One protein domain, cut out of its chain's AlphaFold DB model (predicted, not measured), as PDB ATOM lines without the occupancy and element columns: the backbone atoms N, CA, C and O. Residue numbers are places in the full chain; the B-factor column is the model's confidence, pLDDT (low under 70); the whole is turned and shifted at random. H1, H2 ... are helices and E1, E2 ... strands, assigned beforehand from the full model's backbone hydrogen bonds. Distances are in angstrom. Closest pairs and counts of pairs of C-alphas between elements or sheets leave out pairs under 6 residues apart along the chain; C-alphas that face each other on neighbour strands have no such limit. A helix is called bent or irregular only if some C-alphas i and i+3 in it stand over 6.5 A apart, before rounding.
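AT A GLANCE: This is residues 623 to 713 of the 1055 residues of an uncharacterized protein of Bacteroides fragilis (UniProt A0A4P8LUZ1). A twisted sheet of four parallel strands forms the core, with H1 over one face and H3 over the other, in three layers, that is, with helices on both faces of the sheet; the short helix H2 is on the same face as H3, beside the strands. H1 covers the side of edge strand E2, H3 covers the side of E3 and E4, and the last helix, H4, packs about perpendicular on H1 and only grazes the sheet. The printed part has 91 residues, with four named helices and four named strands in the order E1, H1, E2, H2, E3, H3, E4, H4; the sheet's order is E2, E1, E3, E4, and the class is mixed, helices and strands. The whole is compact, with a radius of gyration of the C-alphas of 12.4 A, and has a rounded outline of 32 by 29 by 22 A.

IN THESE COORDINATES: Strand E1, residues 624 to 629, begins with C-alpha 624 at (39.759, -16.840, -24.809) and is 14.5 A long from first to last C-alpha. Helix H1, residues 633 to 647, is 16.0 A long; it is irregular, with C-alphas 639 and 642 8.6 A apart. Strand E2, residues 649 to 652, is 10.3 A long, and helix H2, residues 654 to 658, is 6.0 A long. Strand E3, residues 666 to 671, is 12.9 A long. Helix H3, residues 678 to 688, is 15.8 A long and begins with C-alpha 678 at (12.902, -11.639, -38.385). Strand E4, residues 695 to 697, is 7.2 A long. Helix H4, residues 705 to 711, is 10.1 A long and ends with C-alpha 711 at (18.849, -27.645, -19.131).

HOW THE PARTS SIT: In the sheet, E1 and E3 are the inner strands and run parallel at 17 degrees, with N 629 and O 670 at 2.8 A and N 668 and O 625 at 2.8 A, both within hydrogen-bond range. E2, an edge strand, is parallel to E1 at 29 degrees, with N 628 and O 650 at 2.8 A. E4, the other edge strand, is parallel to E3 at 31 degrees, with N 696 and O 669 at 2.8 A. From edge to edge the strands' lines turn by 76 degrees. E1, H1, E2 and E3, H3, E4 are strand-helix-strand units, two parallel neighbour strands with a helix between them along the chain; E2, H2, E3 is a split one, with E1 between its strands in the sheet. The three crossovers are right-handed. H1 is on the sheet at a height of 8.6 A, over E2, and runs along the strands, at 10 degrees to E2 on the local plane; the closest C-alphas of the two are those of Lys 633 and Val 651, 5.9 A apart. H3 is on the opposite face at a height of 9.7 A, over E3 and only just over E4, on which 3 of its C-alphas fall; it runs along the strands, at 2 degrees to E3 on the local plane. H2 is on the same face as H3, at a height of 6.4 A; it lies over none of the strands, but only just, with 2 of its C-alphas falling on E2. H2 and H3 are close but not clearly touching, with the closest C-alphas, those of Ala 658 and Leu 687, 7.0 A apart. H4 only grazes the sheet, with residues 705 to 706. H4 touches residues 635 to 640 of H1 alone, the closest C-alphas being those of Ile 636 and Thr 710, 5.0 A apart; their lines are about perpendicular at 70.1 degrees, only just past a steep tilt. H1 and H3 are apart, and so are H3 and H4. In H2, H3 and H4 every O i to N i+4 pair is within hydrogen-bond range; in H1 9 of 11 are.

THE WHOLE: The two C-alphas farthest apart are those of Ser 646 and Glu 678, at 35.4 A. The printed part has no cut, and no link is long; those from E1 to H1, H1 to E2 and E2 to H2 are tight, and the other four are short. The mean pLDDT of the printed part is 80.0, and it is under 70 at residues 646 to 647, 661, 673 to 680, 689 and 702 to 703.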
ATOM      1  N   PRO A 623      44.401 -15.567 -24.389       84.50
ATOM      2  CA  PRO A 623      43.448 -16.001 -25.402       84.50
ATOM      3  C   PRO A 623      42.207 -16.594 -24.736       84.50
ATOM      4  O   PRO A 623      42.317 -17.347 -23.765       84.50
ATOM      5  N   LYS A 624      41.025 -16.242 -25.243       85.12
ATOM      6  CA  LYS A 624      39.759 -16.840 -24.809       85.12
ATOM      7  C   LYS A 624      39.197 -17.689 -25.927       85.12
ATOM      8  O   LYS A 624      39.293 -17.311 -27.094       85.12
ATOM      9  N   LYS A 625      38.566 -18.803 -25.566       85.56
ATOM     10  CA  LYS A 625      38.076 -19.750 -26.560       85.56
ATOM     11  C   LYS A 625      36.695 -19.373 -27.071       85.56
ATOM     12  O   LYS A 625      36.564 -19.107 -28.258       85.56
ATOM     13  N   ILE A 626      35.673 -19.298 -26.217       89.62
ATOM     14  CA  ILE A 626      34.287 -19.230 -26.711       89.62
ATOM     15  C   ILE A 626      33.469 -18.162 -25.983       89.62
ATOM     16  O   ILE A 626      33.387 -18.145 -24.754       89.62
ATOM     17  N   ALA A 627      32.838 -17.278 -26.756       90.19
ATOM     18  CA  ALA A 627      31.766 -16.405 -26.292       90.19
ATOM     19  C   ALA A 627      30.410 -17.000 -26.669       90.19
ATOM     20  O   ALA A 627      30.198 -17.393 -27.810       90.19
ATOM     21  N   VAL A 628      29.473 -17.021 -25.727       90.75
ATOM     22  CA  VAL A 628      28.079 -17.409 -25.959       90.75
ATOM     23  C   VAL A 628      27.210 -16.169 -25.824       90.75
ATOM     24  O   VAL A 628      27.174 -15.560 -24.760       90.75
ATOM     25  N   ILE A 629      26.506 -15.793 -26.885       90.31
ATOM     26  CA  ILE A 629      25.582 -14.660 -26.905       90.31
ATOM     27  C   ILE A 629      24.161 -15.212 -26.817       90.31
ATOM     28  O   ILE A 629      23.683 -15.839 -27.757       90.31
ATOM     29  N   SER A 630      23.492 -14.997 -25.685       88.50
ATOM     30  CA  SER A 630      22.142 -15.503 -25.425       88.50
ATOM     31  C   SER A 630      21.356 -14.571 -24.505       88.50
ATOM     32  O   SER A 630      21.879 -14.042 -23.522       88.50
ATOM     33  N   SER A 631      20.056 -14.430 -24.773       86.38
ATOM     34  CA  SER A 631      19.097 -13.802 -23.853       86.38
ATOM     35  C   SER A 631      18.972 -14.568 -22.525       86.38
ATOM     36  O   SER A 631      18.625 -13.984 -21.500       86.38
ATOM     37  N   ARG A 632      19.337 -15.858 -22.510       87.94
ATOM     38  CA  ARG A 632      19.272 -16.768 -21.356       87.94
ATOM     39  C   ARG A 632      20.561 -16.814 -20.539       87.94
ATOM     40  O   ARG A 632      20.772 -17.753 -19.771       87.94
ATOM     41  N   LYS A 633      21.425 -15.799 -20.659       90.62
ATOM     42  CA  LYS A 633      22.691 -15.683 -19.910       90.62
ATOM     43  C   LYS A 633      22.559 -16.101 -18.441       90.62
ATOM     44  O   LYS A 633      23.313 -16.949 -17.970       90.62
ATOM     45  N   ASN A 634      21.566 -15.550 -17.742       91.94
ATOM     46  CA  ASN A 634      21.355 -15.802 -16.316       91.94
ATOM     47  C   ASN A 634      21.068 -17.279 -15.999       91.94
ATOM     48  O   ASN A 634      21.460 -17.763 -14.941       91.94
ATOM     49  N   GLU A 635      20.393 -18.009 -16.889       91.56
ATOM     50  CA  GLU A 635      20.103 -19.438 -16.712       91.56
ATOM     51  C   GLU A 635      21.366 -20.278 -16.903       91.56
ATOM     52  O   GLU A 635      21.681 -21.124 -16.063       91.56
ATOM     53  N   ILE A 636      22.129 -19.982 -17.959       89.44
ATOM     54  CA  ILE A 636      23.389 -20.663 -18.282       89.44
ATOM     55  C   ILE A 636      24.387 -20.491 -17.135       89.44
ATOM     56  O   ILE A 636      24.947 -21.471 -16.639       89.44
ATOM     57  N   GLU A 637      24.589 -19.251 -16.682       91.25
ATOM     58  CA  GLU A 637      25.516 -18.941 -15.593       91.25
ATOM     59  C   GLU A 637      25.056 -19.551 -14.269       91.25
ATOM     60  O   GLU A 637      25.884 -20.033 -13.499       91.25
ATOM     61  N   LYS A 638      23.746 -19.596 -14.002       92.44
ATOM     62  CA  LYS A 638      23.205 -20.219 -12.787       92.44
ATOM     63  C   LYS A 638      23.476 -21.723 -12.735       92.44
ATOM     64  O   LYS A 638      23.756 -22.239 -11.656       92.44
ATOM     65  N   ILE A 639      23.386 -22.421 -13.867       89.44
ATOM     66  CA  ILE A 639      23.567 -23.878 -13.938       89.44
ATOM     67  C   ILE A 639      25.055 -24.258 -14.000       89.44
ATOM     68  O   ILE A 639      25.468 -25.219 -13.348       89.44
ATOM     69  N   ASN A 640      25.871 -23.488 -14.731       86.81
ATOM     70  CA  ASN A 640      27.229 -23.889 -15.125       86.81
ATOM     71  C   ASN A 640      28.360 -22.998 -14.588       86.81
ATOM     72  O   ASN A 640      29.483 -23.079 -15.084       86.81
ATOM     73  N   LYS A 641      28.105 -22.161 -13.574       82.94
ATOM     74  CA  LYS A 641      29.072 -21.179 -13.044       82.94
ATOM     75  C   LYS A 641      30.493 -21.723 -12.826       82.94
ATOM     76  O   LYS A 641      31.470 -21.110 -13.259       82.94
ATOM     77  N   GLU A 642      30.604 -22.857 -12.138       78.06
ATOM     78  CA  GLU A 642      31.888 -23.489 -11.799       78.06
ATOM     79  C   GLU A 642      32.632 -23.942 -13.063       78.06
ATOM     80  O   GLU A 642      33.797 -23.596 -13.260       78.06
ATOM     81  N   SER A 643      31.934 -24.645 -13.957       81.38
ATOM     82  CA  SER A 643      32.499 -25.175 -15.199       81.38
ATOM     83  C   SER A 643      32.925 -24.057 -16.158       81.38
ATOM     84  O   SER A 643      34.033 -24.116 -16.689       81.38
ATOM     85  N   LEU A 644      32.116 -22.999 -16.314       79.00
ATOM     86  CA  LEU A 644      32.442 -21.823 -17.139       79.00
ATOM     87  C   LEU A 644      33.749 -21.154 -16.698       79.00
ATOM     88  O   LEU A 644      34.590 -20.829 -17.534       79.00
ATOM     89  N   THR A 645      33.949 -21.021 -15.383       71.06
ATOM     90  CA  THR A 645      35.167 -20.422 -14.811       71.06
ATOM     91  C   THR A 645      36.417 -21.226 -15.190       71.06
ATOM     92  O   THR A 645      37.471 -20.648 -15.440       71.06
ATOM     93  N   SER A 646      36.298 -22.554 -15.279       67.44
ATOM     94  CA  SER A 646      37.401 -23.442 -15.669       67.44
ATOM     95  C   SER A 646      37.619 -23.549 -17.186       67.44
ATOM     96  O   SER A 646      38.738 -23.802 -17.621       67.44
ATOM     97  N   ALA A 647      36.574 -23.351 -17.998       62.44
ATOM     98  CA  ALA A 647      36.565 -23.717 -19.416       62.44
ATOM     99  C   ALA A 647      37.020 -22.607 -20.382       62.44
ATOM    100  O   ALA A 647      37.062 -22.851 -21.581       62.44
ATOM    101  N   THR A 648      37.373 -21.403 -19.908       79.19
ATOM    102  CA  THR A 648      37.694 -20.205 -20.736       79.19
ATOM    103  C   THR A 648      36.528 -19.664 -21.581       79.19
ATOM    104  O   THR A 648      36.735 -18.940 -22.560       79.19
ATOM    105  N   TRP A 649      35.295 -20.005 -21.196       87.31
ATOM    106  CA  TRP A 649      34.066 -19.557 -21.852       87.31
ATOM    107  C   TRP A 649      33.456 -18.354 -21.136       87.31
ATOM    108  O   TRP A 649      33.473 -18.268 -19.908       87.31
ATOM    109  N   ASN A 650      32.835 -17.457 -21.898       87.81
ATOM    110  CA  ASN A 650      32.088 -16.326 -21.355       87.81
ATOM    111  C   ASN A 650      30.699 -16.244 -21.985       87.81
ATOM    112  O   ASN A 650      30.524 -16.560 -23.160       87.81
ATOM    113  N   VAL A 651      29.719 -15.785 -21.208       89.81
ATOM    114  CA  VAL A 651      28.331 -15.643 -21.652       89.81
ATOM    115  C   VAL A 651      27.934 -14.171 -21.619       89.81
ATOM    116  O   VAL A 651      28.226 -13.457 -20.660       89.81
ATOM    117  N   TYR A 652      27.269 -13.721 -22.673       90.12
ATOM    118  CA  TYR A 652      26.853 -12.343 -22.877       90.12
ATOM    119  C   TYR A 652      25.398 -12.298 -23.327       90.12
ATOM    120  O   TYR A 652      24.925 -13.178 -24.040       90.12
ATOM    121  N   THR A 653      24.694 -11.240 -22.949       89.38
ATOM    122  CA  THR A 653      23.514 -10.806 -23.705       89.38
ATOM    123  C   THR A 653      23.954 -10.099 -24.990       89.38
ATOM    124  O   THR A 653      25.122  -9.728 -25.136       89.38
ATOM    125  N   PHE A 654      23.025  -9.895 -25.926       86.44
ATOM    126  CA  PHE A 654      23.303  -9.157 -27.160       86.44
ATOM    127  C   PHE A 654      23.873  -7.760 -26.873       86.44
ATOM    128  O   PHE A 654      24.964  -7.443 -27.336       86.44
ATOM    129  N   ASP A 655      23.184  -6.975 -26.041       86.19
ATOM    130  CA  ASP A 655      23.575  -5.596 -25.723       86.19
ATOM    131  C   ASP A 655      24.941  -5.530 -25.026       86.19
ATOM    132  O   ASP A 655      25.762  -4.657 -25.311       86.19
ATOM    133  N   GLU A 656      25.219  -6.486 -24.132       88.44
ATOM    134  CA  GLU A 656      26.527  -6.592 -23.487       88.44
ATOM    135  C   GLU A 656      27.635  -6.873 -24.502       88.44
ATOM    136  O   GLU A 656      28.698  -6.270 -24.405       88.44
ATOM    137  N   TYR A 657      27.421  -7.767 -25.470       86.12
ATOM    138  CA  TYR A 657      28.444  -8.088 -26.467       86.12
ATOM    139  C   TYR A 657      28.617  -6.977 -27.515       86.12
ATOM    140  O   TYR A 657      29.742  -6.661 -27.909       86.12
ATOM    141  N   ALA A 658      27.513  -6.361 -27.943       82.38
ATOM    142  CA  ALA A 658      27.503  -5.258 -28.900       82.38
ATOM    143  C   ALA A 658      28.161  -3.986 -28.335       82.38
ATOM    144  O   ALA A 658      28.687  -3.172 -29.099       82.38
ATOM    145  N   CYS A 659      28.197  -3.832 -27.006       81.81
ATOM    146  CA  CYS A 659      28.857  -2.717 -26.336       81.81
ATOM    147  C   CYS A 659      30.329  -2.559 -26.789       81.81
ATOM    148  O   CYS A 659      31.125  -3.491 -26.636       81.81
ATOM    149  N   PRO A 660      30.752  -1.366 -27.257       72.00
ATOM    150  CA  PRO A 660      32.131  -1.121 -27.689       72.00
ATOM    151  C   PRO A 660      33.195  -1.342 -26.602       72.00
ATOM    152  O   PRO A 660      34.357  -1.576 -26.914       72.00
ATOM    153  N   ALA A 661      32.815  -1.263 -25.321       68.56
ATOM    154  CA  ALA A 661      33.725  -1.488 -24.197       68.56
ATOM    155  C   ALA A 661      33.978  -2.979 -23.906       68.56
ATOM    156  O   ALA A 661      34.873  -3.311 -23.124       68.56
ATOM    157  N   THR A 662      33.189  -3.880 -24.496       75.31
ATOM    158  CA  THR A 662      33.307  -5.316 -24.255       75.31
ATOM    159  C   THR A 662      34.509  -5.880 -24.993       75.31
ATOM    160  O   THR A 662      34.727  -5.640 -26.179       75.31
ATOM    161  N   ASN A 663      35.309  -6.673 -24.281       73.50
ATOM    162  CA  ASN A 663      36.432  -7.358 -24.891       73.50
ATOM    163  C   ASN A 663      35.922  -8.508 -25.770       73.50
ATOM    164  O   ASN A 663      35.553  -9.562 -25.260       73.50
ATOM    165  N   LYS A 664      35.949  -8.309 -27.088       76.25
ATOM    166  CA  LYS A 664      35.495  -9.279 -28.095       76.25
ATOM    167  C   LYS A 664      36.554 -10.327 -28.468       76.25
ATOM    168  O   LYS A 664      36.428 -10.996 -29.486       76.25
ATOM    169  N   ASN A 665      37.650 -10.423 -27.717       78.81
ATOM    170  CA  ASN A 665      38.766 -11.331 -27.981       78.81
ATOM    171  C   ASN A 665      38.416 -12.796 -27.672       78.81
ATOM    172  O   ASN A 665      38.841 -13.337 -26.652       78.81
ATOM    173  N   PHE A 666      37.610 -13.395 -28.539       85.88
ATOM    174  CA  PHE A 666      37.213 -14.791 -28.473       85.88
ATOM    175  C   PHE A 666      37.520 -15.471 -29.791       85.88
ATOM    176  O   PHE A 666      37.283 -14.906 -30.859       85.88
ATOM    177  N   GLU A 667      38.016 -16.695 -29.687       85.38
ATOM    178  CA  GLU A 667      38.296 -17.525 -30.842       85.38
ATOM    179  C   GLU A 667      37.010 -17.913 -31.584       85.38
ATOM    180  O   GLU A 667      36.975 -17.840 -32.804       85.38
ATOM    181  N   PHE A 668      35.934 -18.239 -30.866       88.44
ATOM    182  CA  PHE A 668      34.612 -18.520 -31.424       88.44
ATOM    183  C   PHE A 668      33.529 -17.709 -30.724       88.44
ATOM    184  O   PHE A 668      33.603 -17.441 -29.522       88.44
ATOM    185  N   ILE A 669      32.480 -17.370 -31.468       89.69
ATOM    186  CA  ILE A 669      31.295 -16.702 -30.939       89.69
ATOM    187  C   ILE A 669      30.074 -17.522 -31.348       89.69
ATOM    188  O   ILE A 669      29.833 -17.729 -32.531       89.69
ATOM    189  N   LEU A 670      29.311 -17.997 -30.369       89.62
ATOM    190  CA  LEU A 670      28.080 -18.754 -30.567       89.62
ATOM    191  C   LEU A 670      26.886 -17.852 -30.281       89.62
ATOM    192  O   LEU A 670      26.746 -17.348 -29.169       89.62
ATOM    193  N   PHE A 671      26.021 -17.667 -31.269       87.94
ATOM    194  CA  PHE A 671      24.815 -16.859 -31.165       87.94
ATOM    195  C   PHE A 671      23.576 -17.737 -30.984       87.94
ATOM    196  O   PHE A 671      23.348 -18.666 -31.760       87.94
ATOM    197  N   ASP A 672      22.783 -17.446 -29.957       84.25
ATOM    198  CA  ASP A 672      21.559 -18.179 -29.654       84.25
ATOM    199  C   ASP A 672      20.456 -17.912 -30.668       84.25
ATOM    200  O   ASP A 672      19.979 -16.787 -30.814       84.25
ATOM    201  N   VAL A 673      20.015 -18.979 -31.328       65.81
ATOM    202  CA  VAL A 673      18.836 -18.963 -32.187       65.81
ATOM    203  C   VAL A 673      17.652 -19.425 -31.353       65.81
ATOM    204  O   VAL A 673      17.373 -20.621 -31.276       65.81
ATOM    205  N   GLU A 674      16.969 -18.490 -30.698       60.75
ATOM    206  CA  GLU A 674      15.605 -18.743 -30.201       60.75
ATOM    207  C   GLU A 674      14.531 -17.966 -30.960       60.75
ATOM    208  O   GLU A 674      13.363 -18.334 -30.881       60.75
ATOM    209  N   ASP A 675      14.914 -16.990 -31.782       46.44
ATOM    210  CA  ASP A 675      13.985 -16.264 -32.633       46.44
ATOM    211  C   ASP A 675      14.190 -16.676 -34.095       46.44
ATOM    212  O   ASP A 675      14.972 -16.078 -34.829       46.44
ATOM    213  N   GLU A 676      13.419 -17.668 -34.550       45.91
ATOM    214  CA  GLU A 676      13.059 -17.800 -35.977       45.91
ATOM    215  C   GLU A 676      12.221 -16.591 -36.468       45.91
ATOM    216  O   GLU A 676      11.807 -16.536 -37.626       45.91
ATOM    217  N   ALA A 677      11.964 -15.605 -35.601       52.62
ATOM    218  CA  ALA A 677      11.452 -14.299 -35.978       52.62
ATOM    219  C   ALA A 677      12.529 -13.472 -36.706       52.62
ATOM    220  O   ALA A 677      13.721 -13.570 -36.419       52.62
ATOM    221  N   GLU A 678      12.087 -12.595 -37.608       55.75
ATOM    222  CA  GLU A 678      12.902 -11.639 -38.385       55.75
ATOM    223  C   GLU A 678      13.983 -10.892 -37.557       55.75
ATOM    224  O   GLU A 678      15.030 -10.528 -38.093       55.75
ATOM    225  N   ASP A 679      13.771 -10.714 -36.244       63.53
ATOM    226  CA  ASP A 679      14.686 -10.031 -35.313       63.53
ATOM    227  C   ASP A 679      15.993 -10.812 -35.037       63.53
ATOM    228  O   ASP A 679      17.069 -10.218 -34.968       63.53
ATOM    229  N   GLY A 680      15.958 -12.149 -34.954       67.94
ATOM    230  CA  GLY A 680      17.143 -12.965 -34.642       67.94
ATOM    231  C   GLY A 680      18.197 -12.951 -35.755       67.94
ATOM    232  O   GLY A 680      19.392 -12.781 -35.499       67.94
ATOM    233  N   TYR A 681      17.749 -13.059 -37.010       70.31
ATOM    234  CA  TYR A 681      18.620 -12.979 -38.187       70.31
ATOM    235  C   TYR A 681      19.197 -11.568 -38.377       70.31
ATOM    236  O   TYR A 681      20.376 -11.414 -38.704       70.31
ATOM    237  N   SER A 682      18.387 -10.535 -38.120       72.94
ATOM    238  CA  SER A 682      18.829  -9.136 -38.135       72.94
ATOM    239  C   SER A 682      19.967  -8.900 -37.134       72.94
ATOM    240  O   SER A 682      21.044  -8.434 -37.514       72.94
ATOM    241  N   ARG A 683      19.788  -9.339 -35.882       76.69
ATOM    242  CA  ARG A 683      20.806  -9.239 -34.823       76.69
ATOM    243  C   ARG A 683      22.072 -10.035 -35.128       76.69
ATOM    244  O   ARG A 683      23.175  -9.556 -34.868       76.69
ATOM    245  N   PHE A 684      21.951 -11.233 -35.700       78.56
ATOM    246  CA  PHE A 684      23.121 -12.004 -36.126       78.56
ATOM    247  C   PHE A 684      23.937 -11.252 -37.185       78.56
ATOM    248  O   PHE A 684      25.160 -11.166 -37.079       78.56
ATOM    249  N   ASN A 685      23.271 -10.669 -38.185       74.75
ATOM    250  CA  ASN A 685      23.940  -9.877 -39.215       74.75
ATOM    251  C   ASN A 685      24.562  -8.593 -38.650       74.75
ATOM    252  O   ASN A 685      25.673  -8.234 -39.044       74.75
ATOM    253  N   GLU A 686      23.895  -7.941 -37.695       76.25
ATOM    254  CA  GLU A 686      24.457  -6.802 -36.966       76.25
ATOM    255  C   GLU A 686      25.762  -7.197 -36.263       76.25
ATOM    256  O   GLU A 686      26.791  -6.548 -36.465       76.25
ATOM    257  N   LEU A 687      25.763  -8.314 -35.527       77.19
ATOM    258  CA  LEU A 687      26.961  -8.839 -34.869       77.19
ATOM    259  C   LEU A 687      28.051  -9.210 -35.859       77.19
ATOM    260  O   LEU A 687      29.215  -8.904 -35.605       77.19
ATOM    261  N   ARG A 688      27.700  -9.838 -36.984       75.06
ATOM    262  CA  ARG A 688      28.657 -10.225 -38.024       75.06
ATOM    263  C   ARG A 688      29.445  -9.019 -38.530       75.06
ATOM    264  O   ARG A 688      30.636  -9.147 -38.781       75.06
ATOM    265  N   SER A 689      28.811  -7.845 -38.578       67.19
ATOM    266  CA  SER A 689      29.472  -6.601 -38.967       67.19
ATOM    267  C   SER A 689      30.506  -6.080 -37.967       67.19
ATOM    268  O   SER A 689      31.278  -5.224 -38.361       67.19
ATOM    269  N   ILE A 690      30.543  -6.559 -36.716       70.19
ATOM    270  CA  ILE A 690      31.420  -6.061 -35.630       70.19
ATOM    271  C   ILE A 690      32.128  -7.187 -34.839       70.19
ATOM    272  O   ILE A 690      32.583  -6.970 -33.707       70.19
ATOM    273  N   SER A 691      32.158  -8.406 -35.392       74.06
ATOM    274  CA  SER A 691      32.643  -9.643 -34.746       74.06
ATOM    275  C   SER A 691      33.708 -10.356 -35.588       74.06
ATOM    276  O   SER A 691      33.987  -9.951 -36.715       74.06
ATOM    277  N   SER A 692      34.336 -11.402 -35.030       72.88
ATOM    278  CA  SER A 692      35.296 -12.239 -35.767       72.88
ATOM    279  C   SER A 692      34.615 -13.049 -36.873       72.88
ATOM    280  O   SER A 692      33.406 -13.291 -36.835       72.88
ATOM    281  N   ASN A 693      35.408 -13.551 -37.825       74.94
ATOM    282  CA  ASN A 693      34.929 -14.482 -38.857       74.94
ATOM    283  C   ASN A 693      34.473 -15.838 -38.292       74.94
ATOM    284  O   ASN A 693      33.941 -16.669 -39.020       74.94
ATOM    285  N   ARG A 694      34.631 -16.045 -36.981       83.19
ATOM    286  CA  ARG A 694      34.246 -17.251 -36.250       83.19
ATOM    287  C   ARG A 694      32.962 -17.058 -35.428       83.19
ATOM    288  O   ARG A 694      32.825 -17.616 -34.338       83.19
ATOM    289  N   LEU A 695      32.029 -16.259 -35.952       85.88
ATOM    290  CA  LEU A 695      30.659 -16.123 -35.452       85.88
ATOM    291  C   LEU A 695      29.753 -17.196 -36.078       85.88
ATOM    292  O   LEU A 695      29.567 -17.230 -37.293       85.88
ATOM    293  N   TYR A 696      29.145 -18.026 -35.234       85.88
ATOM    294  CA  TYR A 696      28.291 -19.147 -35.625       85.88
ATOM    295  C   TYR A 696      26.971 -19.139 -34.867       85.88
ATOM    296  O   TYR A 696      26.881 -18.656 -33.739       85.88
ATOM    297  N   TYR A 697      25.948 -19.738 -35.463       85.12
ATOM    298  CA  TYR A 697      24.724 -20.065 -34.746       85.12
ATOM    299  C   TYR A 697      24.951 -21.204 -33.745       85.12
ATOM    300  O   TYR A 697      25.765 -22.101 -33.963       85.12
ATOM    301  N   SER A 698      24.204 -21.200 -32.642       81.38
ATOM    302  CA  SER A 698      24.338 -22.181 -31.559       81.38
ATOM    303  C   SER A 698      23.978 -23.619 -31.948       81.38
ATOM    304  O   SER A 698      24.322 -24.546 -31.216       81.38
ATOM    305  N   ASN A 699      23.303 -23.815 -33.084       79.31
ATOM    306  CA  ASN A 699      22.931 -25.112 -33.652       79.31
ATOM    307  C   ASN A 699      23.914 -25.619 -34.720       79.31
ATOM    308  O   ASN A 699      23.621 -26.606 -35.390       79.31
ATOM    309  N   VAL A 700      25.071 -24.968 -34.891       77.50
ATOM    310  CA  VAL A 700      26.072 -25.330 -35.912       77.50
ATOM    311  C   VAL A 700      26.514 -26.803 -35.840       77.50
ATOM    312  O   VAL A 700      26.900 -27.381 -36.850       77.50
ATOM    313  N   LEU A 701      26.391 -27.435 -34.666       74.12
ATOM    314  CA  LEU A 701      26.720 -28.845 -34.425       74.12
ATOM    315  C   LEU A 701      25.515 -29.803 -34.529       74.12
ATOM    316  O   LEU A 701      25.605 -30.946 -34.091       74.12
ATOM    317  N   GLY A 702      24.371 -29.352 -35.053       65.31
ATOM    318  CA  GLY A 702      23.124 -30.126 -35.132       65.31
ATOM    319  C   GLY A 702      22.282 -30.092 -33.850       65.31
ATOM    320  O   GLY A 702      21.056 -30.033 -33.932       65.31
ATOM    321  N   ASP A 703      22.920 -30.023 -32.679       69.56
ATOM    322  CA  ASP A 703      22.266 -29.784 -31.388       69.56
ATOM    323  C   ASP A 703      22.348 -28.303 -30.995       69.56
ATOM    324  O   ASP A 703      23.385 -27.659 -31.158       69.56
ATOM    325  N   ASN A 704      21.272 -27.748 -30.424       78.94
ATOM    326  CA  ASN A 704      21.319 -26.400 -29.853       78.94
ATOM    327  C   ASN A 704      22.118 -26.440 -28.537       78.94
ATOM    328  O   ASN A 704      21.581 -26.778 -27.477       78.94
ATOM    329  N   ILE A 705      23.404 -26.080 -28.622       84.12
ATOM    330  CA  ILE A 705      24.354 -26.069 -27.497       84.12
ATOM    331  C   ILE A 705      23.785 -25.255 -26.335       84.12
ATOM    332  O   ILE A 705      23.865 -25.661 -25.179       84.12
ATOM    333  N   ILE A 706      23.161 -24.117 -26.631       83.50
ATOM    334  CA  ILE A 706      22.674 -23.203 -25.602       83.50
ATOM    335  C   ILE A 706      21.471 -23.794 -24.868       83.50
ATOM    336  O   ILE A 706      21.426 -23.731 -23.642       83.50
ATOM    337  N   ARG A 707      20.565 -24.479 -25.574       83.81
ATOM    338  CA  ARG A 707      19.483 -25.257 -24.946       83.81
ATOM    339  C   ARG A 707      20.022 -26.357 -24.024       83.81
ATOM    340  O   ARG A 707      19.433 -26.646 -22.982       83.81
ATOM    341  N   TYR A 708      21.130 -26.994 -24.393       86.19
ATOM    342  CA  TYR A 708      21.765 -27.995 -23.537       86.19
ATOM    343  C   TYR A 708      22.357 -27.349 -22.275       86.19
ATOM    344  O   TYR A 708      22.081 -27.792 -21.158       86.19
ATOM    345  N   LEU A 709      23.068 -26.229 -22.441       86.88
ATOM    346  CA  LEU A 709      23.623 -25.439 -21.340       86.88
ATOM    347  C   LEU A 709      22.550 -24.895 -20.378       86.88
ATOM    348  O   LEU A 709      22.832 -24.739 -19.191       86.88
ATOM    349  N   THR A 710      21.329 -24.617 -20.845       87.62
ATOM    350  CA  THR A 710      20.219 -24.138 -19.996       87.62
ATOM    351  C   THR A 710      19.425 -25.252 -19.314       87.62
ATOM    352  O   THR A 710      18.614 -24.967 -18.436       87.62
ATOM    353  N   THR A 711      19.641 -26.523 -19.668       88.25
ATOM    354  CA  THR A 711      18.849 -27.645 -19.131       88.25
ATOM    355  C   THR A 711      19.655 -28.626 -18.288       88.25
ATOM    356  O   THR A 711      19.069 -29.323 -17.457       88.25
ATOM    357  N   GLN A 712      20.979 -28.690 -18.456       88.69
ATOM    358  CA  GLN A 712      21.837 -29.658 -17.766       88.69
ATOM    359  C   GLN A 712      23.111 -29.002 -17.219       88.69
ATOM    360  O   GLN A 712      23.678 -28.107 -17.843       88.69
ATOM    361  N   LYS A 713      23.584 -29.474 -16.052       87.44
ATOM    362  CA  LYS A 713      24.917 -29.116 -15.545       87.44
ATOM    363  C   LYS A 713      25.961 -29.854 -16.377       87.44
ATOM    364  O   LYS A 713      25.966 -31.084 -16.390       87.44
TER     365      LYS A 713